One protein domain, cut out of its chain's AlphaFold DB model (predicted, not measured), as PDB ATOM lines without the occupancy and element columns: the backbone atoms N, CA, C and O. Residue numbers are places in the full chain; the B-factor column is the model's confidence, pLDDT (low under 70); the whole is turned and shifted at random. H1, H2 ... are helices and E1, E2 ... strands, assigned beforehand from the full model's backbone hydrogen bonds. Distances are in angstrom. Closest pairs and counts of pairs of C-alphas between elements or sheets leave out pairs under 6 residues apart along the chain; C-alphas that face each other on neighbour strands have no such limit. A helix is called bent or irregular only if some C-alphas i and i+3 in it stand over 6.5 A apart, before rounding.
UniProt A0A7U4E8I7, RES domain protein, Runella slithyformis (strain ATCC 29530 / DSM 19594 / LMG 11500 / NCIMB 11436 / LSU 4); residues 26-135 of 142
ATOM      1  N   TYR A  26     198.251 201.246 200.425       90.88
ATOM      2  CA  TYR A  26     198.586 202.292 199.462       90.88
ATOM      3  C   TYR A  26     199.274 201.676 198.264       90.88
ATOM      4  O   TYR A  26     200.322 201.063 198.443       90.88
ATOM      5  N   THR A  27     198.739 201.892 197.071       93.75
ATOM      6  CA  THR A  27     199.341 201.526 195.796       93.75
ATOM      7  C   THR A  27     199.429 202.705 194.830       93.75
ATOM      8  O   THR A  27     199.057 203.826 195.172       93.75
ATOM      9  N   VAL A  28     200.044 202.491 193.667       93.31
ATOM     10  CA  VAL A  28     200.345 203.544 192.689       93.31
ATOM     11  C   VAL A  28     200.121 203.032 191.273       93.31
ATOM     12  O   VAL A  28     200.238 201.827 191.038       93.31
ATOM     13  N   SER A  29     199.836 203.938 190.338       92.38
ATOM     14  CA  SER A  29     199.526 203.605 188.942       92.38
ATOM     15  C   SER A  29     200.697 202.996 188.165       92.38
ATOM     16  O   SER A  29     200.481 202.258 187.206       92.38
ATOM     17  N   SER A  30     201.943 203.298 188.546       93.56
ATOM     18  CA  SER A  30     203.125 202.891 187.785       93.56
ATOM     19  C   SER A  30     204.309 202.493 188.669       93.56
ATOM     20  O   SER A  30     204.477 202.939 189.807       93.56
ATOM     21  N   ARG A  31     205.197 201.653 188.124       92.31
ATOM     22  CA  ARG A  31     206.465 201.293 188.787       92.31
ATOM     23  C   ARG A  31     207.381 202.505 188.957       92.31
ATOM     24  O   ARG A  31     208.080 202.591 189.965       92.31
ATOM     25  N   ALA A  32     207.364 203.425 187.993       92.56
ATOM     26  CA  ALA A  32     208.133 204.663 188.041       92.56
ATOM     27  C   ALA A  32     207.689 205.532 189.225       92.56
ATOM     28  O   ALA A  32     208.524 205.914 190.046       92.56
ATOM     29  N   LEU A  33     206.378 205.716 189.403       90.69
ATOM     30  CA  LEU A  33     205.832 206.427 190.555       90.69
ATOM     31  C   LEU A  33     206.152 205.708 191.865       90.69
ATOM     32  O   LEU A  33     206.578 206.330 192.831       90.69
ATOM     33  N   ALA A  34     206.041 204.373 191.898       90.19
ATOM     34  CA  ALA A  34     206.380 203.582 193.086       90.19
ATOM     35  C   ALA A  34     207.837 203.789 193.517       90.19
ATOM     36  O   ALA A  34     208.142 203.817 194.718       90.19
ATOM     37  N   CYS A  35     208.733 203.884 192.533       89.38
ATOM     38  CA  CYS A  35     210.139 204.187 192.728       89.38
ATOM     39  C   CYS A  35     210.293 205.596 193.305       89.38
ATOM     40  O   CYS A  35     210.840 205.737 194.401       89.38
ATOM     41  N   LEU A  36     209.731 206.606 192.637       88.62
ATOM     42  CA  LEU A  36     209.821 208.009 193.035       88.62
ATOM     43  C   LEU A  36     209.280 208.256 194.451       88.62
ATOM     44  O   LEU A  36     209.967 208.839 195.287       88.62
ATOM     45  N   GLU A  37     208.114 207.696 194.767       86.38
ATOM     46  CA  GLU A  37     207.500 207.720 196.097       86.38
ATOM     47  C   GLU A  37     208.442 207.160 197.173       86.38
ATOM     48  O   GLU A  37     208.557 207.711 198.267       86.38
ATOM     49  N   ASN A  38     209.165 206.071 196.885       85.06
ATOM     50  CA  ASN A  38     210.160 205.538 197.819       85.06
ATOM     51  C   ASN A  38     211.423 206.407 197.904       85.06
ATOM     52  O   ASN A  38     212.013 206.498 198.982       85.06
ATOM     53  N   VAL A  39     211.862 207.005 196.797       85.56
ATOM     54  CA  VAL A  39     213.055 207.860 196.747       85.56
ATOM     55  C   VAL A  39     212.847 209.104 197.602       85.56
ATOM     56  O   VAL A  39     213.659 209.323 198.511       85.56
ATOM     57  N   VAL A  40     211.745 209.823 197.365       82.44
ATOM     58  CA  VAL A  40     211.357 211.065 198.050       82.44
ATOM     59  C   VAL A  40     211.139 210.824 199.543       82.44
ATOM     60  O   VAL A  40     211.766 211.474 200.372       82.44
ATOM     61  N   HIS A  41     210.350 209.813 199.922       75.38
ATOM     62  CA  HIS A  41     209.989 209.590 201.329       75.38
ATOM     63  C   HIS A  41     211.075 208.926 202.197       75.38
ATOM     64  O   HIS A  41     210.863 208.735 203.398       75.38
ATOM     65  N   ARG A  42     212.207 208.484 201.628       70.62
ATOM     66  CA  ARG A  42     213.255 207.745 202.372       70.62
ATOM     67  C   ARG A  42     214.625 208.427 202.403       70.62
ATOM     68  O   ARG A  42     215.574 207.760 202.807       70.62
ATOM     69  N   SER A  43     214.756 209.676 201.942       64.25
ATOM     70  CA  SER A  43     215.947 210.548 202.098       64.25
ATOM     71  C   SER A  43     217.291 209.796 202.185       64.25
ATOM     72  O   SER A  43     217.921 209.742 203.238       64.25
ATOM     73  N   GLY A  44     217.715 209.097 201.124       57.62
ATOM     74  CA  GLY A  44     218.927 208.246 201.184       57.62
ATOM     75  C   GLY A  44     218.778 206.887 201.864       57.62
ATOM     76  O   GLY A  44     218.864 205.843 201.221       57.62
ATOM     77  N   ARG A  45     218.575 206.908 203.179       58.94
ATOM     78  CA  ARG A  45     219.049 205.865 204.107       58.94
ATOM     79  C   ARG A  45     218.316 204.523 204.040       58.94
ATOM     80  O   ARG A  45     218.789 203.544 204.600       58.94
ATOM     81  N   GLY A  46     217.165 204.463 203.372       61.09
ATOM     82  CA  GLY A  46     216.303 203.277 203.341       61.09
ATOM     83  C   GLY A  46     216.245 202.521 202.013       61.09
ATOM     84  O   GLY A  46     215.320 201.725 201.872       61.09
ATOM     85  N   LEU A  47     217.124 202.805 201.038       66.38
ATOM     86  CA  LEU A  47     217.104 202.172 199.703       66.38
ATOM     87  C   LEU A  47     217.940 200.885 199.584       66.38
ATOM     88  O   LEU A  47     217.785 200.163 198.609       66.38
ATOM     89  N   GLN A  48     218.773 200.581 200.581       65.44
ATOM     90  CA  GLN A  48     219.607 199.368 200.630       65.44
ATOM     91  C   GLN A  48     218.841 198.129 201.144       65.44
ATOM     92  O   GLN A  48     219.397 197.041 201.258       65.44
ATOM     93  N   GLU A  49     217.562 198.285 201.512       70.19
ATOM     94  CA  GLU A  49     216.709 197.163 201.918       70.19
ATOM     95  C   GLU A  49     216.335 196.297 200.701       70.19
ATOM     96  O   GLU A  49     216.278 196.779 199.574       70.19
ATOM     97  N   ALA A  50     216.021 195.016 200.910       79.81
ATOM     98  CA  ALA A  50     215.492 194.173 199.841       79.81
ATOM     99  C   ALA A  50     214.055 194.603 199.496       79.81
ATOM    100  O   ALA A  50     213.111 194.268 200.216       79.81
ATOM    101  N   PHE A  51     213.881 195.341 198.397       85.56
ATOM    102  CA  PHE A  51     212.558 195.733 197.913       85.56
ATOM    103  C   PHE A  51     211.931 194.651 197.038       85.56
ATOM    104  O   PHE A  51     212.599 193.828 196.396       85.56
ATOM    105  N   ARG A  52     210.600 194.665 197.029       89.88
ATOM    106  CA  ARG A  52     209.772 193.882 196.121       89.88
ATOM    107  C   ARG A  52     208.727 194.785 195.483       89.88
ATOM    108  O   ARG A  52     208.134 195.617 196.173       89.88
ATOM    109  N   THR A  53     208.487 194.604 194.192       91.56
ATOM    110  CA  THR A  53     207.300 195.133 193.524       91.56
ATOM    111  C   THR A  53     206.187 194.107 193.648       91.56
ATOM    112  O   THR A  53     206.367 192.942 193.304       91.56
ATOM    113  N   ILE A  54     205.040 194.553 194.147       94.06
ATOM    114  CA  ILE A  54     203.811 193.769 194.192       94.06
ATOM    115  C   ILE A  54     202.937 194.291 193.064       94.06
ATOM    116  O   ILE A  54     202.611 195.477 193.041       94.06
ATOM    117  N   VAL A  55     202.616 193.418 192.117       92.88
ATOM    118  CA  VAL A  55     201.748 193.747 190.988       92.88
ATOM    119  C   VAL A  55     200.371 193.204 191.310       92.88
ATOM    120  O   VAL A  55     200.208 192.001 191.509       92.88
ATOM    121  N   ILE A  56     199.406 194.110 191.381       94.62
ATOM    122  CA  ILE A  56     198.010 193.804 191.660       94.62
ATOM    123  C   ILE A  56     197.162 194.115 190.435       94.62
ATOM    124  O   ILE A  56     197.491 195.022 189.672       94.62
ATOM    125  N   ASP A  57     196.087 193.364 190.286       95.69
ATOM    126  CA  ASP A  57     195.031 193.593 189.314       95.69
ATOM    127  C   ASP A  57     193.785 194.095 190.043       95.69
ATOM    128  O   ASP A  57     193.363 193.507 191.045       95.69
ATOM    129  N   ILE A  58     193.235 195.207 189.560       95.75
ATOM    130  CA  ILE A  58     191.977 195.780 190.034       95.75
ATOM    131  C   ILE A  58     191.008 195.648 188.858       95.75
ATOM    132  O   ILE A  58     191.146 196.413 187.906       95.75
ATOM    133  N   PRO A  59     190.063 194.693 188.893       95.81
ATOM    134  CA  PRO A  59     189.134 194.498 187.789       95.81
ATOM    135  C   PRO A  59     188.314 195.758 187.499       95.81
ATOM    136  O   PRO A  59     187.772 196.357 188.429       95.81
ATOM    137  N   ASP A  60     188.120 196.090 186.220       93.19
ATOM    138  CA  ASP A  60     187.320 197.252 185.779       93.19
ATOM    139  C   ASP A  60     185.858 197.202 186.261       93.19
ATOM    140  O   ASP A  60     185.159 198.211 186.297       93.19
ATOM    141  N   THR A  61     185.379 196.021 186.661       95.44
ATOM    142  CA  THR A  61     184.045 195.823 187.244       95.44
ATOM    143  C   THR A  61     183.913 196.338 188.680       95.44
ATOM    144  O   THR A  61     182.801 196.386 189.203       95.44
ATOM    145  N   LEU A  62     185.022 196.639 189.367       96.31
ATOM    146  CA  LEU A  62     184.989 197.161 190.732       96.31
ATOM    147  C   LEU A  62     184.686 198.654 190.748       96.31
ATOM    148  O   LEU A  62     185.204 199.421 189.941       96.31
ATOM    149  N   SER A  63     183.889 199.084 191.727       96.75
ATOM    150  CA  SER A  63     183.691 200.508 191.963       96.75
ATOM    151  C   SER A  63     184.997 201.154 192.430       96.75
ATOM    152  O   SER A  63     185.699 200.639 193.304       96.75
ATOM    153  N   ILE A  64     185.315 202.310 191.853       96.94
ATOM    154  CA  ILE A  64     186.454 203.134 192.252       96.94
ATOM    155  C   ILE A  64     185.921 204.519 192.597       96.94
ATOM    156  O   ILE A  64     185.283 205.170 191.773       96.94
ATOM    157  N   THR A  65     186.178 204.980 193.820       96.69
ATOM    158  CA  THR A  65     185.903 206.371 194.195       96.69
ATOM    159  C   THR A  65     187.064 207.250 193.755       96.69
ATOM    160  O   THR A  65     188.197 207.028 194.180       96.69
ATOM    161  N   GLU A  66     186.806 208.268 192.944       94.88
ATOM    162  CA  GLU A  66     187.826 209.226 192.516       94.88
ATOM    163  C   GLU A  66     187.755 210.504 193.355       94.88
ATOM    164  O   GLU A  66     186.704 211.134 193.456       94.88
ATOM    165  N   ILE A  67     188.881 210.873 193.968       89.75
ATOM    166  CA  ILE A  67     189.080 212.187 194.582       89.75
ATOM    167  C   ILE A  67     189.800 213.027 193.537       89.75
ATOM    168  O   ILE A  67     190.959 212.758 193.229       89.75
ATOM    169  N   SER A  68     189.113 214.003 192.950       88.06
ATOM    170  CA  SER A  68     189.698 214.832 191.896       88.06
ATOM    171  C   SER A  68     190.668 215.860 192.477       88.06
ATOM    172  O   SER A  68     190.572 216.226 193.652       88.06
ATOM    173  N   PHE A  69     191.590 216.360 191.657       84.38
ATOM    174  CA  PHE A  69     192.547 217.382 192.079       84.38
ATOM    175  C   PHE A  69     191.853 218.653 192.596       84.38
ATOM    176  O   PHE A  69     192.286 219.234 193.584       84.38
ATOM    177  N   GLU A  70     190.743 219.041 191.971       86.81
ATOM    178  CA  GLU A  70     189.948 220.224 192.316       86.81
ATOM    179  C   GLU A  70     189.223 220.077 193.659       86.81
ATOM    180  O   GLU A  70     188.874 221.074 194.285       86.81
ATOM    181  N   SER A  71     188.992 218.838 194.104       84.75
ATOM    182  CA  SER A  71     188.367 218.542 195.396       84.75
ATOM    183  C   SER A  71     189.358 218.535 196.563       84.75
ATOM    184  O   SER A  71     188.947 218.454 197.722       84.75
ATOM    185  N   LEU A  72     190.662 218.603 196.274       85.50
ATOM    186  CA  LEU A  72     191.688 218.608 197.303       85.50
ATOM    187  C   LEU A  72     191.816 220.001 197.939       85.50
ATOM    188  O   LEU A  72     191.708 221.013 197.243       85.50
ATOM    189  N   PRO A  73     192.087 220.075 199.254       82.19
ATOM    190  CA  PRO A  73     192.348 221.337 199.933       82.19
ATOM    191  C   PRO A  73     193.484 222.124 199.273       82.19
ATOM    192  O   PRO A  73     194.412 221.553 198.691       82.19
ATOM    193  N   ALA A  74     193.463 223.448 199.424       80.88
ATOM    194  CA  ALA A  74     194.629 224.254 199.087       80.88
ATOM    195  C   ALA A  74     195.860 223.721 199.845       80.88
ATOM    196  O   ALA A  74     195.746 223.315 201.000       80.88
ATOM    197  N   HIS A  75     197.024 223.701 199.189       80.25
ATOM    198  CA  HIS A  75     198.289 223.266 199.800       80.25
ATOM    199  C   HIS A  75     198.320 221.802 200.297       80.25
ATOM    200  O   HIS A  75     199.195 221.434 201.076       80.25
ATOM    201  N   TRP A  76     197.435 220.920 199.810       80.38
ATOM    202  CA  TRP A  76     197.344 219.504 200.220       80.38
ATOM    203  C   TRP A  76     198.635 218.671 200.056       80.38
ATOM    204  O   TRP A  76     198.766 217.572 200.606       80.38
ATOM    205  N   THR A  77     199.589 219.148 199.256       77.50
ATOM    206  CA  THR A  77     200.900 218.512 199.075       77.50
ATOM    207  C   THR A  77     201.856 218.801 200.235       77.50
ATOM    208  O   THR A  77     202.793 218.028 200.455       77.50
ATOM    209  N   GLU A  78     201.607 219.859 201.009       75.94
ATOM    210  CA  GLU A  78     202.423 220.278 202.143       75.94
ATOM    211  C   GLU A  78     202.168 219.404 203.375       75.94
ATOM    212  O   GLU A  78     201.053 218.963 203.654       75.94
ATOM    213  N   PHE A  79     203.224 219.160 204.157       66.88
ATOM    214  CA  PHE A  79     203.141 218.330 205.363       66.88
ATOM    215  C   PHE A  79     202.162 218.884 206.413       66.88
ATOM    216  O   PHE A  79     201.525 218.121 207.137       66.88
ATOM    217  N   THR A  80     202.021 220.207 206.471       66.62
ATOM    218  CA  THR A  80     201.103 220.939 207.355       66.62
ATOM    219  C   THR A  80     199.629 220.610 207.098       66.62
ATOM    220  O   THR A  80     198.835 220.668 208.033       66.62
ATOM    221  N   HIS A  81     199.276 220.188 205.880       67.62
ATOM    222  CA  HIS A  81     197.902 219.901 205.447       67.62
ATOM    223  C   HIS A  81     197.565 218.401 205.398       67.62
ATOM    224  O   HIS A  81     196.576 217.974 204.798       67.62
ATOM    225  N   TYR A  82     198.375 217.558 206.049       70.81
ATOM    226  CA  TYR A  82     198.134 216.112 206.077       70.81
ATOM    227  C   TYR A  82     196.824 215.740 206.772       70.81
ATOM    228  O   TYR A  82     196.188 214.767 206.369       70.81
ATOM    229  N   THR A  83     196.409 216.514 207.773       70.50
ATOM    230  CA  THR A  83     195.171 216.291 208.526       70.50
ATOM    231  C   THR A  83     193.930 216.433 207.645       70.50
ATOM    232  O   THR A  83     193.001 215.639 207.761       70.50
ATOM    233  N   ASP A  84     193.937 217.382 206.708       72.75
ATOM    234  CA  ASP A  84     192.808 217.619 205.802       72.75
ATOM    235  C   ASP A  84     192.675 216.463 204.795       72.75
ATOM    236  O   ASP A  84     191.588 215.941 204.551       72.75
ATOM    237  N   CYS A  85     193.808 215.969 204.280       76.06
ATOM    238  CA  CYS A  85     193.835 214.772 203.435       76.06
ATOM    239  C   CYS A  85     193.396 213.506 204.191       76.06
ATOM    240  O   CYS A  85     192.756 212.631 203.604       76.06
ATOM    241  N   GLN A  86     193.737 213.398 205.479       80.81
ATOM    242  CA  GLN A  86     193.330 212.276 206.330       80.81
ATOM    243  C   GLN A  86     191.816 212.206 206.489       80.81
ATOM    244  O   GLN A  86     191.257 211.116 206.398       80.81
ATOM    245  N   GLN A  87     191.146 213.348 206.648       82.50
ATOM    246  CA  GLN A  87     189.689 213.391 206.768       82.50
ATOM    247  C   GLN A  87     188.990 212.836 205.521       82.50
ATOM    248  O   GLN A  87     188.048 212.056 205.655       82.50
ATOM    249  N   LEU A  88     189.483 213.163 204.321       84.25
ATOM    250  CA  LEU A  88     188.949 212.621 203.063       84.25
ATOM    251  C   LEU A  88     189.097 211.091 202.994       84.25
ATOM    252  O   LEU A  88     188.149 210.381 202.650       84.25
ATOM    253  N   GLY A  89     190.271 210.572 203.365       85.00
ATOM    254  CA  GLY A  89     190.527 209.130 203.418       85.00
ATOM    255  C   GLY A  89     189.668 208.415 204.466       85.00
ATOM    256  O   GLY A  89     189.088 207.362 204.191       85.00
ATOM    257  N   ASP A  90     189.532 209.000 205.653       86.12
ATOM    258  CA  ASP A  90     188.725 208.453 206.742       86.12
ATOM    259  C   ASP A  90     187.233 208.451 206.402       86.12
ATOM    260  O   ASP A  90     186.524 207.492 206.732       86.12
ATOM    261  N   GLU A  91     186.753 209.487 205.712       89.06
ATOM    262  CA  GLU A  91     185.381 209.552 205.229       89.06
ATOM    263  C   GLU A  91     185.109 208.470 204.180       89.06
ATOM    264  O   GLU A  91     184.100 207.769 204.293       89.06
ATOM    265  N   TRP A  92     186.009 208.280 203.209       92.06
ATOM    266  CA  TRP A  92     185.902 207.195 202.228       92.06
ATOM    267  C   TRP A  92     185.843 205.819 202.909       92.06
ATOM    268  O   TRP A  92     184.929 205.035 202.641       92.06
ATOM    269  N   LEU A  93     186.737 205.557 203.869       90.75
ATOM    270  CA  LEU A  93     186.735 204.313 204.647       90.75
ATOM    271  C   LEU A  93     185.451 204.130 205.459       90.75
ATOM    272  O   LEU A  93     184.919 203.027 205.533       90.75
ATOM    273  N   ARG A  94     184.942 205.205 206.076       90.88
ATOM    274  CA  ARG A  94     183.701 205.174 206.862       90.88
ATOM    275  C   ARG A  94     182.485 204.906 205.976       90.88
ATOM    276  O   ARG A  94     181.595 204.173 206.393       90.88
ATOM    277  N   LYS A  95     182.430 205.517 204.789       93.56
ATOM    278  CA  LYS A  95     181.347 205.320 203.815       93.56
ATOM    279  C   LYS A  95     181.358 203.910 203.234       93.56
ATOM    280  O   LYS A  95     180.287 203.394 202.938       93.56
ATOM    281  N   ASN A  96     182.541 203.302 203.085       93.69
ATOM    282  CA  ASN A  96     182.722 201.934 202.594       93.69
ATOM    283  C   ASN A  96     181.942 201.659 201.287       93.69
ATOM    284  O   ASN A  96     181.351 200.597 201.127       93.69
ATOM    285  N   GLN A  97     181.892 202.650 200.385       94.50
ATOM    286  CA  GLN A  97     181.131 202.602 199.124       94.50
ATOM    287  C   GLN A  97     181.903 201.938 197.975       94.50
ATOM    288  O   GLN A  97     181.315 201.559 196.961       94.50
ATOM    289  N   SER A  98     183.224 201.849 198.106       97.12
ATOM    290  CA  SER A  98     184.102 201.242 197.115       97.12
ATOM    291  C   SER A  98     185.286 200.548 197.792       97.12
ATOM    292  O   SER A  98     185.757 201.004 198.843       97.12
ATOM    293  N   PRO A  99     185.801 199.451 197.207       96.75
ATOM    294  CA  PRO A  99     187.012 198.795 197.691       96.75
ATOM    295  C   PRO A  99     188.281 199.591 197.377       96.75
ATOM    296  O   PRO A  99     189.321 199.345 197.994       96.75
ATOM    297  N   VAL A 100     188.214 200.531 196.428       96.94
ATOM    298  CA  VAL A 100     189.357 201.294 195.925       96.94
ATOM    299  C   VAL A 100     189.009 202.776 195.834       96.94
ATOM    300  O   VAL A 100     187.952 203.138 195.318       96.94
ATOM    301  N   THR A 101     189.926 203.643 196.264       95.44
ATOM    302  CA  THR A 101     189.901 205.060 195.888       95.44
ATOM    303  C   THR A 101     191.138 205.451 195.091       95.44
ATOM    304  O   THR A 101     192.253 205.038 195.406       95.44
ATOM    305  N   LYS A 102     190.924 206.236 194.036       95.06
ATOM    306  CA  LYS A 102     191.949 206.848 193.194       95.06
ATOM    307  C   LYS A 102     192.158 208.286 193.660       95.06
ATOM    308  O   LYS A 102     191.197 209.047 193.746       95.06
ATOM    309  N   VAL A 103     193.406 208.648 193.944       91.81
ATOM    310  CA  VAL A 103     193.791 209.981 194.428       91.81
ATOM    311  C   VAL A 103     195.014 210.498 193.661       91.81
ATOM    312  O   VAL A 103     195.884 209.695 193.315       91.81
ATOM    313  N   PRO A 104     195.139 211.808 193.406       91.69
ATOM    314  CA  PRO A 104     196.340 212.398 192.824       91.69
ATOM    315  C   PRO A 104     197.592 212.108 193.661       91.69
ATOM    316  O   PRO A 104     197.550 212.099 194.897       91.69
ATOM    317  N   SER A 105     198.732 211.884 193.006       89.75
ATOM    318  CA  SER A 105     200.020 211.821 193.702       89.75
ATOM    319  C   SER A 105     200.464 213.221 194.113       89.75
ATOM    320  O   SER A 105     200.417 214.167 193.332       89.75
ATOM    321  N   ALA A 106     200.948 213.359 195.346       87.25
ATOM    322  CA  ALA A 106     201.488 214.628 195.827       87.25
ATOM    323  C   ALA A 106     202.844 214.988 195.206       87.25
ATOM    324  O   ALA A 106     203.284 216.125 195.344       87.25
ATOM    325  N   ILE A 107     203.514 214.021 194.570       87.25
ATOM    326  CA  ILE A 107     204.800 214.239 193.903       87.25
ATOM    327  C   ILE A 107     204.572 214.630 192.440       87.25
ATOM    328  O   ILE A 107     205.203 215.566 191.956       87.25
ATOM    329  N   ILE A 108     203.667 213.932 191.743       90.69
ATOM    330  CA  ILE A 108     203.290 214.216 190.352       90.69
ATOM    331  C   ILE A 108     201.755 214.253 190.270       90.69
ATOM    332  O   ILE A 108     201.146 213.197 190.112       90.69
ATOM    333  N   PRO A 109     201.107 215.431 190.365       88.38
ATOM    334  CA  PRO A 109     199.642 215.541 190.421       88.38
ATOM    335  C   PRO A 109     198.881 214.935 189.232       88.38
ATOM    336  O   PRO A 109     197.699 214.637 189.359       88.38
ATOM    337  N   GLN A 110     199.542 214.751 188.086       91.12
ATOM    338  CA  GLN A 110     198.980 214.118 186.886       91.12
ATOM    339  C   GLN A 110     198.985 212.581 186.952       91.12
ATOM    340  O   GLN A 110     198.333 211.922 186.140       91.12
ATOM    341  N   GLU A 111     199.713 211.995 187.902       93.38
ATOM    342  CA  GLU A 111     199.682 210.566 188.186       93.38
ATOM    343  C   GLU A 111     198.887 210.276 189.462       93.38
ATOM    344  O   GLU A 111     198.580 211.166 190.256       93.38
ATOM    345  N   HIS A 112     198.540 209.005 189.665       93.50
ATOM    346  CA  HIS A 112     197.575 208.619 190.684       93.50
ATOM    347  C   HIS A 112     198.104 207.525 191.602       93.50
ATOM    348  O   HIS A 112     198.720 206.542 191.177       93.50
ATOM    349  N   ASN A 113     197.762 207.684 192.872       92.75
ATOM    350  CA  ASN A 113     197.841 206.655 193.882       92.75
ATOM    351  C   ASN A 113     196.468 205.982 194.008       92.75
ATOM    352  O   ASN A 113     195.427 206.614 193.835       92.75
ATOM    353  N   PHE A 114     196.468 204.692 194.318       94.38
ATOM    354  CA  PHE A 114     195.259 203.917 194.563       94.38
ATOM    355  C   PHE A 114     195.305 203.395 195.991       94.38
ATOM    356  O   PHE A 114     196.273 202.762 196.397       94.38
ATOM    357  N   LEU A 115     194.292 203.682 196.792       93.94
ATOM    358  CA  LEU A 115     194.185 203.182 198.156       93.94
ATOM    359  C   LEU A 115     193.161 202.057 198.153       93.94
ATOM    360  O   LEU A 115     192.060 202.224 197.637       93.94
ATOM    361  N   LEU A 116     193.520 200.918 198.735       95.00
ATOM    362  CA  LEU A 116     192.645 199.758 198.841       95.00
ATOM    363  C   LEU A 116     192.154 199.630 200.277       95.00
ATOM    364  O   LEU A 116     192.958 199.714 201.211       95.00
ATOM    365  N   ASN A 117     190.855 199.394 200.433       94.88
ATOM    366  CA  ASN A 117     190.191 199.184 201.710       94.88
ATOM    367  C   ASN A 117     189.996 197.679 201.958       94.88
ATOM    368  O   ASN A 117     189.072 197.095 201.391       94.88
ATOM    369  N   PRO A 118     190.801 197.040 202.829       92.06
ATOM    370  CA  PRO A 118     190.690 195.605 203.091       92.06
ATOM    371  C   PRO A 118     189.401 195.197 203.808       92.06
ATOM    372  O   PRO A 118     189.091 194.011 203.861       92.06
ATOM    373  N   TYR A 119     188.659 196.159 204.364       91.62
ATOM    374  CA  TYR A 119     187.388 195.921 205.045       91.62
ATOM    375  C   TYR A 119     186.176 195.968 204.104       91.62
ATOM    376  O   TYR A 119     185.065 195.646 204.525       91.62
ATOM    377  N   HIS A 120     186.358 196.357 202.840       96.12
ATOM    378  CA  HIS A 120     185.271 196.351 201.869       96.12
ATOM    379  C   HIS A 120     184.980 194.912 201.393       96.12
ATOM    380  O   HIS A 120     185.927 194.202 201.049       96.12
ATOM    381  N   PRO A 121     183.711 194.463 201.287       96.31
ATOM    382  CA  PRO A 121     183.378 193.093 200.862       96.31
ATOM    383  C   PRO A 121     183.998 192.689 199.513       96.31
ATOM    384  O   PRO A 121     184.517 191.582 199.348       96.31
ATOM    385  N   ASP A 122     184.020 193.628 198.564       97.44
ATOM    386  CA  ASP A 122     184.603 193.420 197.234       97.44
ATOM    387  C   ASP A 122     186.138 193.469 197.189       97.44
ATOM    388  O   ASP A 122     186.714 193.214 196.136       97.44
ATOM    389  N   PHE A 123     186.832 193.751 198.299       95.88
ATOM    390  CA  PHE A 123     188.301 193.733 198.332       95.88
ATOM    391  C   PHE A 123     188.872 192.373 197.900       95.88
ATOM    392  O   PHE A 123     189.916 192.307 197.257       95.88
ATOM    393  N   SER A 124     188.150 191.290 198.197       95.12
ATOM    394  CA  SER A 124     188.498 189.919 197.800       95.12
ATOM    395  C   SER A 124     188.605 189.704 196.282       95.12
ATOM    396  O   SER A 124     189.233 188.739 195.851       95.12
ATOM    397  N   LYS A 125     188.026 190.601 195.474       97.00
ATOM    398  CA  LYS A 125     188.088 190.573 194.006       97.00
ATOM    399  C   LYS A 125     189.359 191.225 193.444       97.00
ATOM    400  O   LYS A 125     189.581 191.165 192.245       97.00
ATOM    401  N   ILE A 126     190.186 191.862 194.278       96.06
ATOM    402  CA  ILE A 126     191.487 192.409 193.870       96.06
ATOM    403  C   ILE A 126     192.512 191.276 193.900       96.06
ATOM    404  O   ILE A 126     192.669 190.592 194.915       96.06
ATOM    405  N   HIS A 127     193.240 191.083 192.802       94.06
ATOM    406  CA  HIS A 127     194.110 189.922 192.642       94.06
ATOM    407  C   HIS A 127     195.589 190.288 192.739       94.06
ATOM    408  O   HIS A 127     196.067 191.246 192.136       94.06
ATOM    409  N   LEU A 128     196.352 189.486 193.482       93.62
ATOM    410  CA  LEU A 128     197.809 189.528 193.433       93.62
ATOM    411  C   LEU A 128     198.280 188.775 192.187       93.62
ATOM    412  O   LEU A 128     198.156 187.555 192.130       93.62
ATOM    413  N   LEU A 129     198.862 189.485 191.221       93.25
ATOM    414  CA  LEU A 129     199.386 188.860 190.008       93.25
ATOM    415  C   LEU A 129     200.784 188.281 190.221       93.25
ATOM    416  O   LEU A 129     201.070 187.167 189.790       93.25
ATOM    417  N   ARG A 130     201.683 189.048 190.849       93.19
ATOM    418  CA  ARG A 130     203.079 188.633 191.068       93.19
ATOM    419  C   ARG A 130     203.798 189.492 192.097       93.19
ATOM    420  O   ARG A 130     203.436 190.641 192.351       93.19
ATOM    421  N   VAL A 131     204.860 188.916 192.653       93.69
ATOM    422  CA  VAL A 131     205.810 189.584 193.545       93.69
ATOM    423  C   VAL A 131     207.203 189.436 192.951       93.69
ATOM    424  O   VAL A 131     207.688 188.326 192.758       93.69
ATOM    425  N   GLU A 132     207.854 190.556 192.672       90.44
ATOM    426  CA  GLU A 132     209.121 190.596 191.943       90.44
ATOM    427  C   GLU A 132     210.195 191.317 192.769       90.44
ATOM    428  O   GLU A 132     209.874 192.289 193.456       90.44
ATOM    429  N   PRO A 133     211.472 190.902 192.720       90.62
ATOM    430  CA  PRO A 133     212.590 191.717 193.196       90.62
ATOM    431  C   PRO A 133     212.584 193.111 192.566       90.62
ATOM    432  O   PRO A 133     212.425 193.247 191.359       90.62
ATOM    433  N   PHE A 134     212.785 194.144 193.385       87.69
ATOM    434  CA  PHE A 134     213.017 195.500 192.901       87.69
ATOM    435  C   PHE A 134     214.361 195.990 193.424       87.69
ATOM    436  O   PHE A 134     214.600 195.977 194.633       87.69
ATOM    437  N   VAL A 135     215.225 196.416 192.510       87.88
ATOM    438  CA  VAL A 135     216.546 196.963 192.815       87.88
ATOM    439  C   VAL A 135     216.558 198.401 192.322       87.88
ATOM    440  O   VAL A 135     216.249 198.662 191.161       87.88
TER     441      VAL A 135
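Overview. This is residues 26 to 135 of the 142 residues of the protein "RES domain protein" of Runella slithyformis (strain ATCC 29530 / DSM 19594 / LMG 11500 / NCIMB 11436 / LSU 4) (UniProt A0A7U4E8I7). A small twisted sheet of four strands, E1, E5, E4 and E3, lies in the middle, with H1 near its E1 edge and the long helix H2 grazing it near one end. A long two-stranded ribbon of E2 and E6 runs past the sheet, its strands apart from those of the sheet, and the short helix H3 precedes E6. The printed part has 110 residues with three named helices and six named strands, in the order E1 H1 E2 E3 H2 E4 E5 H3 E6; the four-stranded sheet is mixed, the ribbon antiparallel, and the class mixed, helices and strands. The whole is compact, with a radius of gyration of the C-alphas of 14.8 A and spans of 39 by 35 by 22 A.

Along the chain. E1, residues 26 to 28, begins at C-alpha 26 (198.586, 202.292, 199.462). H1 is residues 31 to 41, 15.4 A long, and E2 is residues 51 to 57, 19.6 A. E3 is residues 64 to 66. H2, residues 79 to 95, spans 25.4 A from C-alpha 79 (203.141, 218.330, 205.363) to C-alpha 95; it is irregular, with C-alphas 80 and 83 7.6 A apart. E4 is residues 100 to 104, 13.5 A, and E5 residues 112 to 116, 13.0 A. H3, residues 121 to 125, is only just irregular, with C-alphas 121 and 124 6.8 A apart. E6, residues 127 to 134, spans 19.7 A and ends at C-alpha 134 (213.017, 195.500, 192.901).

Arrangement. E1 and E5 are antiparallel at 145 degrees, with N 27 and O 114 2.7 A apart. E4 and E5 form a hairpin at 154 degrees, with N 113 and O 103 2.8 A apart. E4 and E3 are parallel at 26 degrees, with N 102 and O 65 2.8 A apart. E3, H2 and E4 make a strand-helix-strand unit, two parallel neighbour strands with a helix between, and its crossover is right-handed. H1 only grazes the sheet with residues 33 to 37; the closest C-alphas of E1 and H1 are those of Val 28 and Ala 34, 6.0 A. H2 only grazes it with residues 89 to 93; its closest C-alphas with E4 are those of Trp 92 and Thr 101, 7.8 A. H3 is not on the sheet. E2 and E6 are antiparallel at 157 degrees, with N 53 and O 132 2.8 A apart. H1 has every O i to N i+4 pair within hydrogen-bond range, H2 11 of 13, and H3 0 of 1, with 1 of 2 O i to N i+3 pairs.

Size, cuts and confidence. The two C-alphas farthest apart are those of Arg 45 and Thr 61, 40.1 A. The printed part has no cut. The link from E3 to H2, residues 67 to 78, is long. The mean pLDDT of the printed part is 87.4; residues 43 to 48 and 79 to 81 are under 70.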